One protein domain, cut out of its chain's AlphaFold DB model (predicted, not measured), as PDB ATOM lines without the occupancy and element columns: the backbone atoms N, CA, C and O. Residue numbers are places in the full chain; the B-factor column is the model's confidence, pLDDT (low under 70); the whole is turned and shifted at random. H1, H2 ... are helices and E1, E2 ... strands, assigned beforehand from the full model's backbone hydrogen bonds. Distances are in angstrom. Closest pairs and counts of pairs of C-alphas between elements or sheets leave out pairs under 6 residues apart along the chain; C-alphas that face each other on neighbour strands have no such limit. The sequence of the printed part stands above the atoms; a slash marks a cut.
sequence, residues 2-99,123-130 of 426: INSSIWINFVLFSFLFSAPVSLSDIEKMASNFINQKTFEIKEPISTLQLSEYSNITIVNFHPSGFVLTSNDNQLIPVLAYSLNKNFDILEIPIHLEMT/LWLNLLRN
ATOM      1  N   ILE A   2      26.065 -14.696  25.722       40.16
ATOM      2  CA  ILE A   2      24.994 -14.030  24.959       40.16
ATOM      3  C   ILE A   2      24.509 -14.747  23.681       40.16
ATOM      4  O   ILE A   2      25.027 -14.541  22.591       40.16
ATOM      5  N   ASN A   3      23.449 -15.549  23.843       38.03
ATOM      6  CA  ASN A   3      22.501 -15.881  22.778       38.03
ATOM      7  C   ASN A   3      21.465 -14.750  22.733       38.03
ATOM      8  O   ASN A   3      20.706 -14.578  23.686       38.03
ATOM      9  N   SER A   4      21.452 -13.976  21.653       39.75
ATOM     10  CA  SER A   4      20.469 -12.916  21.426       39.75
ATOM     11  C   SER A   4      19.244 -13.508  20.731       39.75
ATOM     12  O   SER A   4      19.247 -13.707  19.519       39.75
ATOM     13  N   SER A   5      18.199 -13.822  21.494       39.09
ATOM     14  CA  SER A   5      16.885 -14.169  20.944       39.09
ATOM     15  C   SER A   5      16.147 -12.884  20.569       39.09
ATOM     16  O   SER A   5      15.775 -12.102  21.441       39.09
ATOM     17  N   ILE A   6      15.957 -12.657  19.270       38.69
ATOM     18  CA  ILE A   6      15.127 -11.571  18.739       38.69
ATOM     19  C   ILE A   6      13.665 -12.002  18.886       38.69
ATOM     20  O   ILE A   6      13.220 -12.932  18.217       38.69
ATOM     21  N   TRP A   7      12.928 -11.337  19.773       38.53
ATOM     22  CA  TRP A   7      11.474 -11.441  19.854       38.53
ATOM     23  C   TRP A   7      10.866 -10.436  18.874       38.53
ATOM     24  O   TRP A   7      10.950  -9.229  19.086       38.53
ATOM     25  N   ILE A   8      10.283 -10.933  17.784       39.25
ATOM     26  CA  ILE A   8       9.452 -10.129  16.884       39.25
ATOM     27  C   ILE A   8       8.045 -10.129  17.485       39.25
ATOM     28  O   ILE A   8       7.316 -11.111  17.366       39.25
ATOM     29  N   ASN A   9       7.680  -9.042  18.164       35.69
ATOM     30  CA  ASN A   9       6.291  -8.778  18.524       35.69
ATOM     31  C   ASN A   9       5.535  -8.400  17.246       35.69
ATOM     32  O   ASN A   9       5.714  -7.305  16.716       35.69
ATOM     33  N   PHE A  10       4.694  -9.306  16.754       35.34
ATOM     34  CA  PHE A  10       3.642  -8.957  15.806       35.34
ATOM     35  C   PHE A  10       2.576  -8.169  16.569       35.34
ATOM     36  O   PHE A  10       1.721  -8.744  17.239       35.34
ATOM     37  N   VAL A  11       2.646  -6.842  16.493       37.16
ATOM     38  CA  VAL A  11       1.507  -5.988  16.830       37.16
ATOM     39  C   VAL A  11       0.544  -6.081  15.650       37.16
ATOM     40  O   VAL A  11       0.782  -5.500  14.593       37.16
ATOM     41  N   LEU A  12      -0.509  -6.884  15.807       31.97
ATOM     42  CA  LEU A  12      -1.669  -6.871  14.921       31.97
ATOM     43  C   LEU A  12      -2.408  -5.548  15.149       31.97
ATOM     44  O   LEU A  12      -3.252  -5.445  16.033       31.97
ATOM     45  N   PHE A  13      -2.073  -4.529  14.359       33.66
ATOM     46  CA  PHE A  13      -2.987  -3.417  14.132       33.66
ATOM     47  C   PHE A  13      -4.155  -3.969  13.314       33.66
ATOM     48  O   PHE A  13      -4.030  -4.217  12.114       33.66
ATOM     49  N   SER A  14      -5.276  -4.235  13.982       31.83
ATOM     50  CA  SER A  14      -6.563  -4.346  13.306       31.83
ATOM     51  C   SER A  14      -6.923  -2.934  12.868       31.83
ATOM     52  O   SER A  14      -7.415  -2.129  13.649       31.83
ATOM     53  N   PHE A  15      -6.600  -2.609  11.622       33.44
ATOM     54  CA  PHE A  15      -7.246  -1.495  10.950       33.44
ATOM     55  C   PHE A  15      -8.712  -1.908  10.782       33.44
ATOM     56  O   PHE A  15      -9.026  -2.749   9.938       33.44
ATOM     57  N   LEU A  16      -9.586  -1.413  11.662       34.72
ATOM     58  CA  LEU A  16     -11.022  -1.401  11.414       34.72
ATOM     59  C   LEU A  16     -11.216  -0.410  10.268       34.72
ATOM     60  O   LEU A  16     -11.183   0.798  10.463       34.72
ATOM     61  N   PHE A  17     -11.267  -0.931   9.050       37.69
ATOM     62  CA  PHE A  17     -11.716  -0.146   7.913       37.69
ATOM     63  C   PHE A  17     -13.221   0.091   8.080       37.69
ATOM     64  O   PHE A  17     -13.925  -0.846   8.468       37.69
ATOM     65  N   SER A  18     -13.687   1.309   7.770       45.53
ATOM     66  CA  SER A  18     -15.106   1.598   7.511       45.53
ATOM     67  C   SER A  18     -15.673   0.465   6.655       45.53
ATOM     68  O   SER A  18     -15.123   0.123   5.600       45.53
ATOM     69  N   ALA A  19     -16.716  -0.186   7.160       54.22
ATOM     70  CA  ALA A  19     -17.500  -1.119   6.378       54.22
ATOM     71  C   ALA A  19     -18.829  -0.413   6.101       54.22
ATOM     72  O   ALA A  19     -19.567  -0.194   7.063       54.22
ATOM     73  N   PRO A  20     -19.140  -0.056   4.840       64.25
ATOM     74  CA  PRO A  20     -20.458   0.471   4.510       64.25
ATOM     75  C   PRO A  20     -21.522  -0.499   5.026       64.25
ATOM     76  O   PRO A  20     -21.390  -1.721   4.862       64.25
ATOM     77  N   VAL A  21     -22.536   0.037   5.703       81.00
ATOM     78  CA  VAL A  21     -23.594  -0.778   6.303       81.00
ATOM     79  C   VAL A  21     -24.396  -1.425   5.177       81.00
ATOM     80  O   VAL A  21     -24.735  -0.779   4.186       81.00
ATOM     81  N   SER A  22     -24.668  -2.729   5.275       89.81
ATOM     82  CA  SER A  22     -25.474  -3.393   4.250       89.81
ATOM     83  C   SER A  22     -26.930  -2.930   4.348       89.81
ATOM     84  O   SER A  22     -27.432  -2.720   5.449       89.81
ATOM     85  N   LEU A  23     -27.651  -2.844   3.222       89.19
ATOM     86  CA  LEU A  23     -29.088  -2.510   3.239       89.19
ATOM     87  C   LEU A  23     -29.889  -3.440   4.164       89.19
ATOM     88  O   LEU A  23     -30.823  -3.004   4.824       89.19
ATOM     89  N   SER A  24     -29.487  -4.712   4.264       91.81
ATOM     90  CA  SER A  24     -30.124  -5.672   5.170       91.81
ATOM     91  C   SER A  24     -29.889  -5.338   6.646       91.81
ATOM     92  O   SER A  24     -30.783  -5.540   7.466       91.81
ATOM     93  N   ASP A  25     -28.703  -4.832   6.991       93.25
ATOM     94  CA  ASP A  25     -28.414  -4.360   8.345       93.25
ATOM     95  C   ASP A  25     -29.173  -3.060   8.644       93.25
ATOM     96  O   ASP A  25     -29.693  -2.926   9.749       93.25
ATOM     97  N   ILE A  26     -29.305  -2.153   7.666       94.44
ATOM     98  CA  ILE A  26     -30.108  -0.922   7.782       94.44
ATOM     99  C   ILE A  26     -31.574  -1.258   8.064       94.44
ATOM    100  O   ILE A  26     -32.117  -0.811   9.070       94.44
ATOM    101  N   GLU A  27     -32.201  -2.096   7.232       95.25
ATOM    102  CA  GLU A  27     -33.597  -2.515   7.416       95.25
ATOM    103  C   GLU A  27     -33.818  -3.144   8.788       95.25
ATOM    104  O   GLU A  27     -34.788  -2.830   9.479       95.25
ATOM    105  N   LYS A  28     -32.900  -4.018   9.210       95.38
ATOM    106  CA  LYS A  28     -32.978  -4.685  10.507       95.38
ATOM    107  C   LYS A  28     -32.812  -3.705  11.667       95.38
ATOM    108  O   LYS A  28     -33.553  -3.802  12.643       95.38
ATOM    109  N   MET A  29     -31.840  -2.799  11.581       95.38
ATOM    110  CA  MET A  29     -31.594  -1.767  12.585       95.38
ATOM    111  C   MET A  29     -32.823  -0.865  12.725       95.38
ATOM    112  O   MET A  29     -33.355  -0.749  13.827       95.38
ATOM    113  N   ALA A  30     -33.326  -0.328  11.610       96.19
ATOM    114  CA  ALA A  30     -34.494   0.544  11.574       96.19
ATOM    115  C   ALA A  30     -35.753  -0.162  12.102       96.19
ATOM    116  O   ALA A  30     -36.495   0.409  12.898       96.19
ATOM    117  N   SER A  31     -35.960  -1.431  11.725       96.06
ATOM    118  CA  SER A  31     -37.077  -2.240  12.229       96.06
ATOM    119  C   SER A  31     -36.989  -2.452  13.736       96.06
ATOM    120  O   SER A  31     -37.993  -2.319  14.427       96.06
ATOM    121  N   ASN A  32     -35.808  -2.770  14.273       95.75
ATOM    122  CA  ASN A  32     -35.647  -2.927  15.718       95.75
ATOM    123  C   ASN A  32     -35.875  -1.600  16.447       95.75
ATOM    124  O   ASN A  32     -36.608  -1.579  17.429       95.75
ATOM    125  N   PHE A  33     -35.305  -0.501  15.946       95.12
ATOM    126  CA  PHE A  33     -35.477   0.832  16.524       95.12
ATOM    127  C   PHE A  33     -36.953   1.237  16.603       95.12
ATOM    128  O   PHE A  33     -37.457   1.538  17.682       95.12
ATOM    129  N   ILE A  34     -37.677   1.197  15.479       95.06
ATOM    130  CA  ILE A  34     -39.059   1.683  15.449       95.06
ATOM    131  C   ILE A  34     -39.993   0.788  16.278       95.06
ATOM    132  O   ILE A  34     -40.866   1.294  16.975       95.06
ATOM    133  N   ASN A  35     -39.775  -0.535  16.277       94.62
ATOM    134  CA  ASN A  35     -40.587  -1.483  17.047       94.62
ATOM    135  C   ASN A  35     -40.315  -1.439  18.558       94.62
ATOM    136  O   ASN A  35     -41.154  -1.894  19.328       94.62
ATOM    137  N   GLN A  36     -39.183  -0.889  19.005       92.38
ATOM    138  CA  GLN A  36     -38.960  -0.605  20.429       92.38
ATOM    139  C   GLN A  36     -39.818   0.569  20.925       92.38
ATOM    140  O   GLN A  36     -40.095   0.663  22.117       92.38
ATOM    141  N   LYS A  37     -40.267   1.447  20.018       91.12
ATOM    142  CA  LYS A  37     -41.017   2.671  20.336       91.12
ATOM    143  C   LYS A  37     -42.532   2.537  20.213       91.12
ATOM    144  O   LYS A  37     -43.262   3.473  20.523       91.12
ATOM    145  N   THR A  38     -43.036   1.402  19.741       89.44
ATOM    146  CA  THR A  38     -44.475   1.192  19.555       89.44
ATOM    147  C   THR A  38     -44.899  -0.217  19.950       89.44
ATOM    148  O   THR A  38     -44.131  -1.169  19.881       89.44
ATOM    149  N   PHE A  39     -46.161  -0.359  20.351       88.12
ATOM    150  CA  PHE A  39     -46.783  -1.665  20.580       88.12
ATOM    151  C   PHE A  39     -47.270  -2.331  19.284       88.12
ATOM    152  O   PHE A  39     -47.623  -3.511  19.292       88.12
ATOM    153  N   GLU A  40     -47.333  -1.582  18.183       90.38
ATOM    154  CA  GLU A  40     -47.702  -2.097  16.869       90.38
ATOM    155  C   GLU A  40     -46.462  -2.580  16.117       90.38
ATOM    156  O   GLU A  40     -45.495  -1.840  15.972       90.38
ATOM    157  N   ILE A  41     -46.503  -3.809  15.594       92.06
ATOM    158  CA  ILE A  41     -45.414  -4.320  14.758       92.06
ATOM    159  C   ILE A  41     -45.410  -3.564  13.432       92.06
ATOM    160  O   ILE A  41     -46.382  -3.611  12.676       92.06
ATOM    161  N   LYS A  42     -44.283  -2.922  13.150       94.06
ATOM    162  CA  LYS A  42     -43.989  -2.202  11.921       94.06
ATOM    163  C   LYS A  42     -43.005  -2.993  11.077       94.06
ATOM    164  O   LYS A  42     -41.902  -3.312  11.521       94.06
ATOM    165  N   GLU A  43     -43.418  -3.281   9.848       94.25
ATOM    166  CA  GLU A  43     -42.629  -4.028   8.866       94.25
ATOM    167  C   GLU A  43     -42.175  -3.093   7.737       94.25
ATOM    168  O   GLU A  43     -42.998  -2.306   7.248       94.25
ATOM    169  N   PRO A  44     -40.903  -3.155   7.307       94.44
ATOM    170  CA  PRO A  44     -40.396  -2.302   6.242       94.44
ATOM    171  C   PRO A  44     -41.083  -2.642   4.912       94.44
ATOM    172  O   PRO A  44     -41.186  -3.807   4.521       94.44
ATOM    173  N   ILE A  45     -41.551  -1.616   4.201       93.31
ATOM    174  CA  ILE A  45     -42.217  -1.745   2.893       93.31
ATOM    175  C   ILE A  45     -41.419  -1.137   1.747       93.31
ATOM    176  O   ILE A  45     -41.611  -1.525   0.593       93.31
ATOM    177  N   SER A  46     -40.515  -0.207   2.045       90.25
ATOM    178  CA  SER A  46     -39.585   0.340   1.065       90.25
ATOM    179  C   SER A  46     -38.312   0.809   1.746       90.25
ATOM    180  O   SER A  46     -38.388   1.517   2.748       90.25
ATOM    181  N   THR A  47     -37.178   0.490   1.132       88.69
ATOM    182  CA  THR A  47     -35.845   0.940   1.536       88.69
ATOM    183  C   THR A  47     -35.231   1.661   0.353       88.69
ATOM    184  O   THR A  47     -35.067   1.073  -0.720       88.69
ATOM    185  N   LEU A  48     -34.968   2.950   0.516       85.50
ATOM    186  CA  LEU A  48     -34.647   3.854  -0.579       85.50
ATOM    187  C   LEU A  48     -33.416   4.674  -0.224       85.50
ATOM    188  O   LEU A  48     -33.371   5.339   0.805       85.50
ATOM    189  N   GLN A  49     -32.437   4.644  -1.118       82.88
ATOM    190  CA  GLN A  49     -31.277   5.519  -1.085       82.88
ATOM    191  C   GLN A  49     -31.429   6.504  -2.242       82.88
ATOM    192  O   GLN A  49     -31.521   6.095  -3.405       82.88
ATOM    193  N   LEU A  50     -31.503   7.792  -1.924       77.50
ATOM    194  CA  LEU A  50     -31.592   8.844  -2.929       77.50
ATOM    195  C   LEU A  50     -30.188   9.116  -3.471       77.50
ATOM    196  O   LEU A  50     -29.228   9.197  -2.711       77.50
ATOM    197  N   SER A  51     -30.045   9.251  -4.791       79.19
ATOM    198  CA  SER A  51     -28.724   9.438  -5.411       79.19
ATOM    199  C   SER A  51     -28.027  10.729  -4.986       79.19
ATOM    200  O   SER A  51     -26.806  10.801  -5.054       79.19
ATOM    201  N   GLU A  52     -28.808  11.735  -4.594       81.50
ATOM    202  CA  GLU A  52     -28.331  13.042  -4.128       81.50
ATOM    203  C   GLU A  52     -27.900  13.019  -2.655       81.50
ATOM    204  O   GLU A  52     -27.060  13.822  -2.267       81.50
ATOM    205  N   TYR A  53     -28.411  12.063  -1.871       85.56
ATOM    206  CA  TYR A  53     -28.148  11.904  -0.438       85.56
ATOM    207  C   TYR A  53     -27.602  10.499  -0.183       85.56
ATOM    208  O   TYR A  53     -28.258   9.619   0.378       85.56
ATOM    209  N   SER A  54     -26.413  10.243  -0.729       88.38
ATOM    210  CA  SER A  54     -25.842   8.901  -0.815       88.38
ATOM    211  C   SER A  54     -25.468   8.316   0.549       88.38
ATOM    212  O   SER A  54     -25.402   7.091   0.691       88.38
ATOM    213  N   ASN A  55     -25.276   9.152   1.564       89.62
ATOM    214  CA  ASN A  55     -24.968   8.705   2.914       89.62
ATOM    215  C   ASN A  55     -26.216   8.445   3.770       89.62
ATOM    216  O   ASN A  55     -26.080   8.011   4.916       89.62
ATOM    217  N   ILE A  56     -27.414   8.648   3.215       92.12
ATOM    218  CA  ILE A  56     -28.690   8.512   3.915       92.12
ATOM    219  C   ILE A  56     -29.543   7.427   3.248       92.12
ATOM    220  O   ILE A  56     -29.594   7.303   2.023       92.12
ATOM    221  N   THR A  57     -30.230   6.622   4.055       93.50
ATOM    222  CA  THR A  57     -31.256   5.678   3.587       93.50
ATOM    223  C   THR A  57     -32.571   5.944   4.306       93.50
ATOM    224  O   THR A  57     -32.599   6.149   5.515       93.50
ATOM    225  N   ILE A  58     -33.673   5.918   3.558       94.19
ATOM    226  CA  ILE A  58     -35.038   6.059   4.067       94.19
ATOM    227  C   ILE A  58     -35.689   4.677   4.082       94.19
ATOM    228  O   ILE A  58     -35.746   3.998   3.053       94.19
ATOM    229  N   VAL A  59     -36.218   4.274   5.235       95.94
ATOM    230  CA  VAL A  59     -37.010   3.051   5.400       95.94
ATOM    231  C   VAL A  59     -38.434   3.444   5.784       95.94
ATOM    232  O   VAL A  59     -38.641   3.969   6.872       95.94
ATOM    233  N   ASN A  60     -39.418   3.190   4.916       95.81
ATOM    234  CA  ASN A  60     -40.842   3.350   5.249       95.81
ATOM    235  C   ASN A  60     -41.425   2.027   5.753       95.81
ATOM    236  O   ASN A  60     -41.036   0.950   5.291       95.81
ATOM    237  N   PHE A  61     -42.414   2.117   6.641       96.25
ATOM    238  CA  PHE A  61     -43.027   0.989   7.337       96.25
ATOM    239  C   PHE A  61     -44.544   0.905   7.118       96.25
ATOM    240  O   PHE A  61     -45.215   1.898   6.850       96.25
ATOM    241  N   HIS A  62     -45.102  -0.298   7.272       94.69
ATOM    242  CA  HIS A  62     -46.548  -0.542   7.345       94.69
ATOM    243  C   HIS A  62     -47.012  -0.694   8.808       94.69
ATOM    244  O   HIS A  62     -46.295  -1.345   9.569       94.69
ATOM    245  N   PRO A  63     -48.195  -0.174   9.211       93.75
ATOM    246  CA  PRO A  63     -49.168   0.574   8.397       93.75
ATOM    247  C   PRO A  63     -48.726   1.986   8.011       93.75
ATOM    248  O   PRO A  63     -49.147   2.480   6.967       93.75
ATOM    249  N   SER A  64     -47.863   2.592   8.815       94.06
ATOM    250  CA  SER A  64     -47.190   3.854   8.527       94.06
ATOM    251  C   SER A  64     -45.945   4.002   9.400       94.06
ATOM    252  O   SER A  64     -45.738   3.216  10.335       94.06
ATOM    253  N   GLY A  65     -45.132   5.010   9.111       96.00
ATOM    254  CA  GLY A  65     -43.904   5.319   9.836       96.00
ATOM    255  C   GLY A  65     -42.693   5.316   8.913       96.00
ATOM    256  O   GLY A  65     -42.683   4.632   7.887       96.00
ATOM    257  N   PHE A  66     -41.650   6.039   9.301       96.69
ATOM    258  CA  PHE A  66     -40.371   6.026   8.604       96.69
ATOM    259  C   PHE A  66     -39.200   6.090   9.578       96.69
ATOM    260  O   PHE A  66     -39.345   6.539  10.716       96.69
ATOM    261  N   VAL A  67     -38.029   5.669   9.107       97.12
ATOM    262  CA  VAL A  67     -36.733   5.913   9.745       97.12
ATOM    263  C   VAL A  67     -35.748   6.359   8.663       97.12
ATOM    264  O   VAL A  67     -35.600   5.681   7.645       97.12
ATOM    265  N   LEU A  68     -35.077   7.488   8.884       95.56
ATOM    266  CA  LEU A  68     -33.901   7.923   8.132       95.56
ATOM    267  C   LEU A  68     -32.656   7.440   8.870       95.56
ATOM    268  O   LEU A  68     -32.510   7.678  10.069       95.56
ATOM    269  N   THR A  69     -31.752   6.784   8.154       94.31
ATOM    270  CA  THR A  69     -30.542   6.188   8.725       94.31
ATOM    271  C   THR A  69     -29.293   6.722   8.048       94.31
ATOM    272  O   THR A  69     -29.304   6.943   6.837       94.31
ATOM    273  N   SER A  70     -28.195   6.832   8.795       91.94
ATOM    274  CA  SER A  70     -26.871   6.988   8.189       91.94
ATOM    275  C   SER A  70     -26.402   5.665   7.563       91.94
ATOM    276  O   SER A  70     -26.803   4.578   7.985       91.94
ATOM    277  N   ASN A  71     -25.553   5.741   6.537       91.06
ATOM    278  CA  ASN A  71     -25.046   4.570   5.808       91.06
ATOM    279  C   ASN A  71     -23.640   4.114   6.271       91.06
ATOM    280  O   ASN A  71     -23.052   3.216   5.657       91.06
ATOM    281  N   ASP A  72     -23.108   4.680   7.363       88.94
ATOM    282  CA  ASP A  72     -21.824   4.301   7.976       88.94
ATOM    283  C   ASP A  72     -22.004   4.012   9.478       88.94
ATOM    284  O   ASP A  72     -22.604   4.790  10.217       88.94
ATOM    285  N   ASN A  73     -21.472   2.879   9.948       86.62
ATOM    286  CA  ASN A  73     -21.647   2.421  11.331       86.62
ATOM    287  C   ASN A  73     -20.794   3.164  12.372       86.62
ATOM    288  O   ASN A  73     -20.861   2.841  13.559       86.62
ATOM    289  N   GLN A  74     -19.980   4.122  11.940       84.06
ATOM    290  CA  GLN A  74     -19.237   5.038  12.804       84.06
ATOM    291  C   GLN A  74     -20.012   6.334  13.081       84.06
ATOM    292  O   GLN A  74     -19.583   7.144  13.904       84.06
ATOM    293  N   LEU A  75     -21.146   6.525  12.408       87.62
ATOM    294  CA  LEU A  75     -22.046   7.661  12.572       87.62
ATOM    295  C   LEU A  75     -23.303   7.231  13.325       87.62
ATOM    296  O   LEU A  75     -23.611   6.037  13.413       87.62
ATOM    297  N   ILE A  76     -24.036   8.200  13.867       88.75
ATOM    298  CA  ILE A  76     -25.287   7.940  14.579       88.75
ATOM    299  C   ILE A  76     -26.268   7.166  13.678       88.75
ATOM    300  O   ILE A  76     -26.461   7.540  12.517       88.75
ATOM    301  N   PRO A  77     -26.857   6.049  14.146       92.25
ATOM    302  CA  PRO A  77     -27.655   5.171  13.289       92.25
ATOM    303  C   PRO A  77     -28.935   5.801  12.745       92.25
ATOM    304  O   PRO A  77     -29.299   5.531  11.601       92.25
ATOM    305  N   VAL A  78     -29.627   6.602  13.555       94.38
ATOM    306  CA  VAL A  78     -30.942   7.166  13.231       94.38
ATOM    307  C   VAL A  78     -30.830   8.681  13.167       94.38
ATOM    308  O   VAL A  78     -30.440   9.309  14.144       94.38
ATOM    309  N   LEU A  79     -31.177   9.246  12.013       94.69
ATOM    310  CA  LEU A  79     -31.159  10.686  11.744       94.69
ATOM    311  C   LEU A  79     -32.542  11.306  11.943       94.69
ATOM    312  O   LEU A  79     -32.670  12.420  12.428       94.69
ATOM    313  N   ALA A  80     -33.593  10.577  11.582       95.62
ATOM    314  CA  ALA A  80     -34.961  10.999  11.833       95.62
ATOM    315  C   ALA A  80     -35.894   9.796  11.877       95.62
ATOM    316  O   ALA A  80     -35.583   8.738  11.322       95.62
ATOM    317  N   TYR A  81     -37.059   9.950  12.490       97.06
ATOM    318  CA  TYR A  81     -38.094   8.931  12.454       97.06
ATOM    319  C   TYR A  81     -39.494   9.509  12.652       97.06
ATOM    320  O   TYR A  81     -39.686  10.572  13.232       97.06
ATOM    321  N   SER A  82     -40.496   8.752  12.224       96.75
ATOM    322  CA  SER A  82     -41.888   8.976  12.600       96.75
ATOM    323  C   SER A  82     -42.565   7.643  12.858       96.75
ATOM    324  O   SER A  82     -42.379   6.682  12.108       96.75
ATOM    325  N   LEU A  83     -43.369   7.569  13.918       95.88
ATOM    326  CA  LEU A  83     -44.120   6.356  14.245       95.88
ATOM    327  C   LEU A  83     -45.402   6.223  13.425       95.88
ATOM    328  O   LEU A  83     -45.961   5.133  13.359       95.88
ATOM    329  N   ASN A  84     -45.916   7.300  12.837       94.19
ATOM    330  CA  ASN A  84     -47.241   7.288  12.222       94.19
ATOM    331  C   ASN A  84     -47.330   8.049  10.894       94.19
ATOM    332  O   ASN A  84     -48.355   7.911  10.218       94.19
ATOM    333  N   LYS A  85     -46.289   8.784  10.488       93.75
ATOM    334  CA  LYS A  85     -46.216   9.462   9.189       93.75
ATOM    335  C   LYS A  85     -45.307   8.731   8.229       93.75
ATOM    336  O   LYS A  85     -44.392   8.023   8.630       93.75
ATOM    337  N   ASN A  86     -45.585   8.908   6.947       87.44
ATOM    338  CA  ASN A  86     -44.771   8.354   5.879       87.44
ATOM    339  C   ASN A  86     -43.866   9.441   5.311       87.44
ATOM    340  O   ASN A  86     -44.212  10.624   5.332       87.44
ATOM    341  N   PHE A  87     -42.733   9.011   4.768       90.25
ATOM    342  CA  PHE A  87     -41.859   9.864   3.983       90.25
ATOM    343  C   PHE A  87     -42.156   9.616   2.502       90.25
ATOM    344  O   PHE A  87     -41.786   8.565   1.963       90.25
ATOM    345  N   ASP A  88     -42.866  10.548   1.859       85.62
ATOM    346  CA  ASP A  88     -43.041  10.504   0.406       85.62
ATOM    347  C   ASP A  88     -41.755  10.991  -0.271       85.62
ATOM    348  O   ASP A  88     -41.188  12.020   0.083       85.62
ATOM    349  N   ILE A  89     -41.273  10.188  -1.211       74.44
ATOM    350  CA  ILE A  89     -40.028  10.406  -1.949       74.44
ATOM    351  C   ILE A  89     -40.270  10.861  -3.389       74.44
ATOM    352  O   ILE A  89     -39.311  11.143  -4.104       74.44
ATOM    353  N   LEU A  90     -41.523  10.865  -3.855       78.19
ATOM    354  CA  LEU A  90     -41.869  11.343  -5.194       78.19
ATOM    355  C   LEU A  90     -41.914  12.870  -5.249       78.19
ATOM    356  O   LEU A  90     -41.630  13.451  -6.294       78.19
ATOM    357  N   GLU A  91     -42.241  13.487  -4.121       76.06
ATOM    358  CA  GLU A  91     -42.301  14.925  -3.929       76.06
ATOM    359  C   GLU A  91     -41.668  15.219  -2.574       76.06
ATOM    360  O   GLU A  91     -42.282  14.982  -1.538       76.06
ATOM    361  N   ILE A  92     -40.397  15.627  -2.586       83.00
ATOM    362  CA  ILE A  92     -39.659  16.008  -1.380       83.00
ATOM    363  C   ILE A  92     -39.820  17.522  -1.244       83.00
ATOM    364  O   ILE A  92     -39.279  18.260  -2.064       83.00
ATOM    365  N   PRO A  93     -40.572  18.009  -0.248       83.56
ATOM    366  CA  PRO A  93     -40.727  19.433  -0.044       83.56
ATOM    367  C   PRO A  93     -39.405  20.088   0.341       83.56
ATOM    368  O   PRO A  93     -38.527  19.456   0.936       83.56
ATOM    369  N   ILE A  94     -39.318  21.395   0.111       83.56
ATOM    370  CA  ILE A  94     -38.091  22.167   0.326       83.56
ATOM    371  C   ILE A  94     -37.487  22.004   1.733       83.56
ATOM    372  O   ILE A  94     -36.271  21.944   1.891       83.56
ATOM    373  N   HIS A  95     -38.322  21.857   2.763       78.88
ATOM    374  CA  HIS A  95     -37.876  21.683   4.147       78.88
ATOM    375  C   HIS A  95     -37.161  20.343   4.388       78.88
ATOM    376  O   HIS A  95     -36.180  20.274   5.136       78.88
ATOM    377  N   LEU A  96     -37.606  19.276   3.718       86.56
ATOM    378  CA  LEU A  96     -36.928  17.983   3.762       86.56
ATOM    379  C   LEU A  96     -35.655  18.018   2.926       86.56
ATOM    380  O   LEU A  96     -34.659  17.456   3.363       86.56
ATOM    381  N   GLU A  97     -35.643  18.709   1.781       86.62
ATOM    382  CA  GLU A  97     -34.412  18.909   1.003       86.62
ATOM    383  C   GLU A  97     -33.348  19.652   1.821       86.62
ATOM    384  O   GLU A  97     -32.189  19.236   1.841       86.62
ATOM    385  N   MET A  98     -33.739  20.702   2.553       85.44
ATOM    386  CA  MET A  98     -32.857  21.415   3.485       85.44
ATOM    387  C   MET A  98     -32.287  20.478   4.550       85.44
ATOM    388  O   MET A  98     -31.073  20.440   4.751       85.44
ATOM    389  N   THR A  99     -33.152  19.699   5.203       88.56
ATOM    390  CA  THR A  99     -32.765  18.789   6.291       88.56
ATOM    391  C   THR A  99     -31.854  17.662   5.795       88.56
ATOM    392  O   THR A  99     -30.804  17.402   6.380       88.56
ATOM    393  N   LEU A 123     -24.131   1.998  19.492       89.81
ATOM    394  CA  LEU A 123     -25.538   2.260  19.165       89.81
ATOM    395  C   LEU A 123     -26.014   1.337  18.035       89.81
ATOM    396  O   LEU A 123     -26.976   0.587  18.217       89.81
ATOM    397  N   TRP A 124     -25.273   1.276  16.923       91.88
ATOM    398  CA  TRP A 124     -25.545   0.354  15.815       91.88
ATOM    399  C   TRP A 124     -25.634  -1.104  16.271       91.88
ATOM    400  O   TRP A 124     -26.594  -1.813  15.959       91.88
ATOM    401  N   LEU A 125     -24.641  -1.578  17.030       91.50
ATOM    402  CA  LEU A 125     -24.605  -2.965  17.498       91.50
ATOM    403  C   LEU A 125     -25.740  -3.292  18.474       91.50
ATOM    404  O   LEU A 125     -26.233  -4.424  18.456       91.50
ATOM    405  N   ASN A 126     -26.144  -2.348  19.323       92.38
ATOM    406  CA  ASN A 126     -27.263  -2.522  20.247       92.38
ATOM    407  C   ASN A 126     -28.581  -2.638  19.477       92.38
ATOM    408  O   ASN A 126     -29.304  -3.619  19.674       92.38
ATOM    409  N   LEU A 127     -28.834  -1.730  18.530       93.69
ATOM    410  CA  LEU A 127     -30.032  -1.767  17.694       93.69
ATOM    411  C   LEU A 127     -30.076  -3.033  16.829       93.69
ATOM    412  O   LEU A 127     -31.083  -3.734  16.825       93.69
ATOM    413  N   LEU A 128     -28.971  -3.448  16.197       94.12
ATOM    414  CA  LEU A 128     -28.905  -4.699  15.419       94.12
ATOM    415  C   LEU A 128     -29.175  -5.966  16.249       94.12
ATOM    416  O   LEU A 128     -29.601  -6.996  15.706       94.12
ATOM    417  N   ARG A 129     -28.896  -5.914  17.555       94.19
ATOM    418  CA  ARG A 129     -29.138  -7.001  18.518       94.19
ATOM    419  C   ARG A 129     -30.492  -6.887  19.217       94.19
ATOM    420  O   ARG A 129     -30.793  -7.761  20.026       94.19
ATOM    421  N   ASN A 130     -31.286  -5.867  18.884       90.75
ATOM    422  CA  ASN A 130     -32.542  -5.532  19.545       90.75
ATOM    423  C   ASN A 130     -32.381  -5.401  21.069       90.75
ATOM    424  O   ASN A 130     -33.151  -5.970  21.842       90.75
TER     425      ASN A 130
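What this domain is: This is residues 2 to 99 and 123 to 130 of the 426 residues of the protein "Dockerin domain-containing protein" of marine metagenome (UniProt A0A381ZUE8). A long tail, residues 2 to 17, sticks out from a small body in which a twisted sheet of four strands has one helix, H1, over one face. Short H3 packs crosswise on H1, while short H2 lies off the sheet after a long link from E4. The printed part has 106 residues, with three named helices and four named strands in the order H1, E1, E2, E3, E4, H2, H3; the sheet runs E1, E2, E3, E4, all antiparallel. The class is mixed, with under half of the residues in named elements. The whole is only just extended, close to loose, with a radius of gyration of the C-alphas of 19.9 A and spans of 78 by 33 by 18 A, the tail making the length.

How they stand to each other: H1, residues 23 to 36, is on the sheet of E1, residues 43 to 48, E2, 56 to 62, E3, 66 to 70, and E4, 78 to 82: two layers, a helix on one face of a sheet. The closest C-alphas of H1 and E3 are those of Ala 30 and Val 67, 6.1 A apart. The strands form a meander of three hairpins, each strand the antiparallel neighbour of the one before. Within hydrogen-bond range are N 45 and O 60 at 2.8 A, N 57 and O 69 at 2.9 A, and N 68 and O 80 at 2.8 A. H2, residues 94 to 99, is not on the sheet and is apart from H1. H3, residues 123 to 128, touches H1, about perpendicular at 86 degrees; their closest C-alphas, Met 29 and Leu 128, are 4.9 A apart. In H1, H2 and H3 every O i to N i+4 pair is within hydrogen-bond range.

Where its parts are: H1 begins at C-alpha 23 (-29.088, -2.510, 3.239) and measures 19.9 A. E1 measures 14.7 A, E2 20.3 A, E3 13.5 A and E4 11.1 A. H2 measures 8.7 A and H3 8.6 A, ending at C-alpha 128 (-28.905, -4.699, 15.419).

The domain as a whole: The C-alphas farthest apart, of Ile 2 and Glu 91, are 78.7 A apart. Residues 100 to 122 are cut out, with 22.2 A between C-alphas 99 and 123. The link from E4 to H2 is long. Residues 2 to 20 have pLDDT under 70.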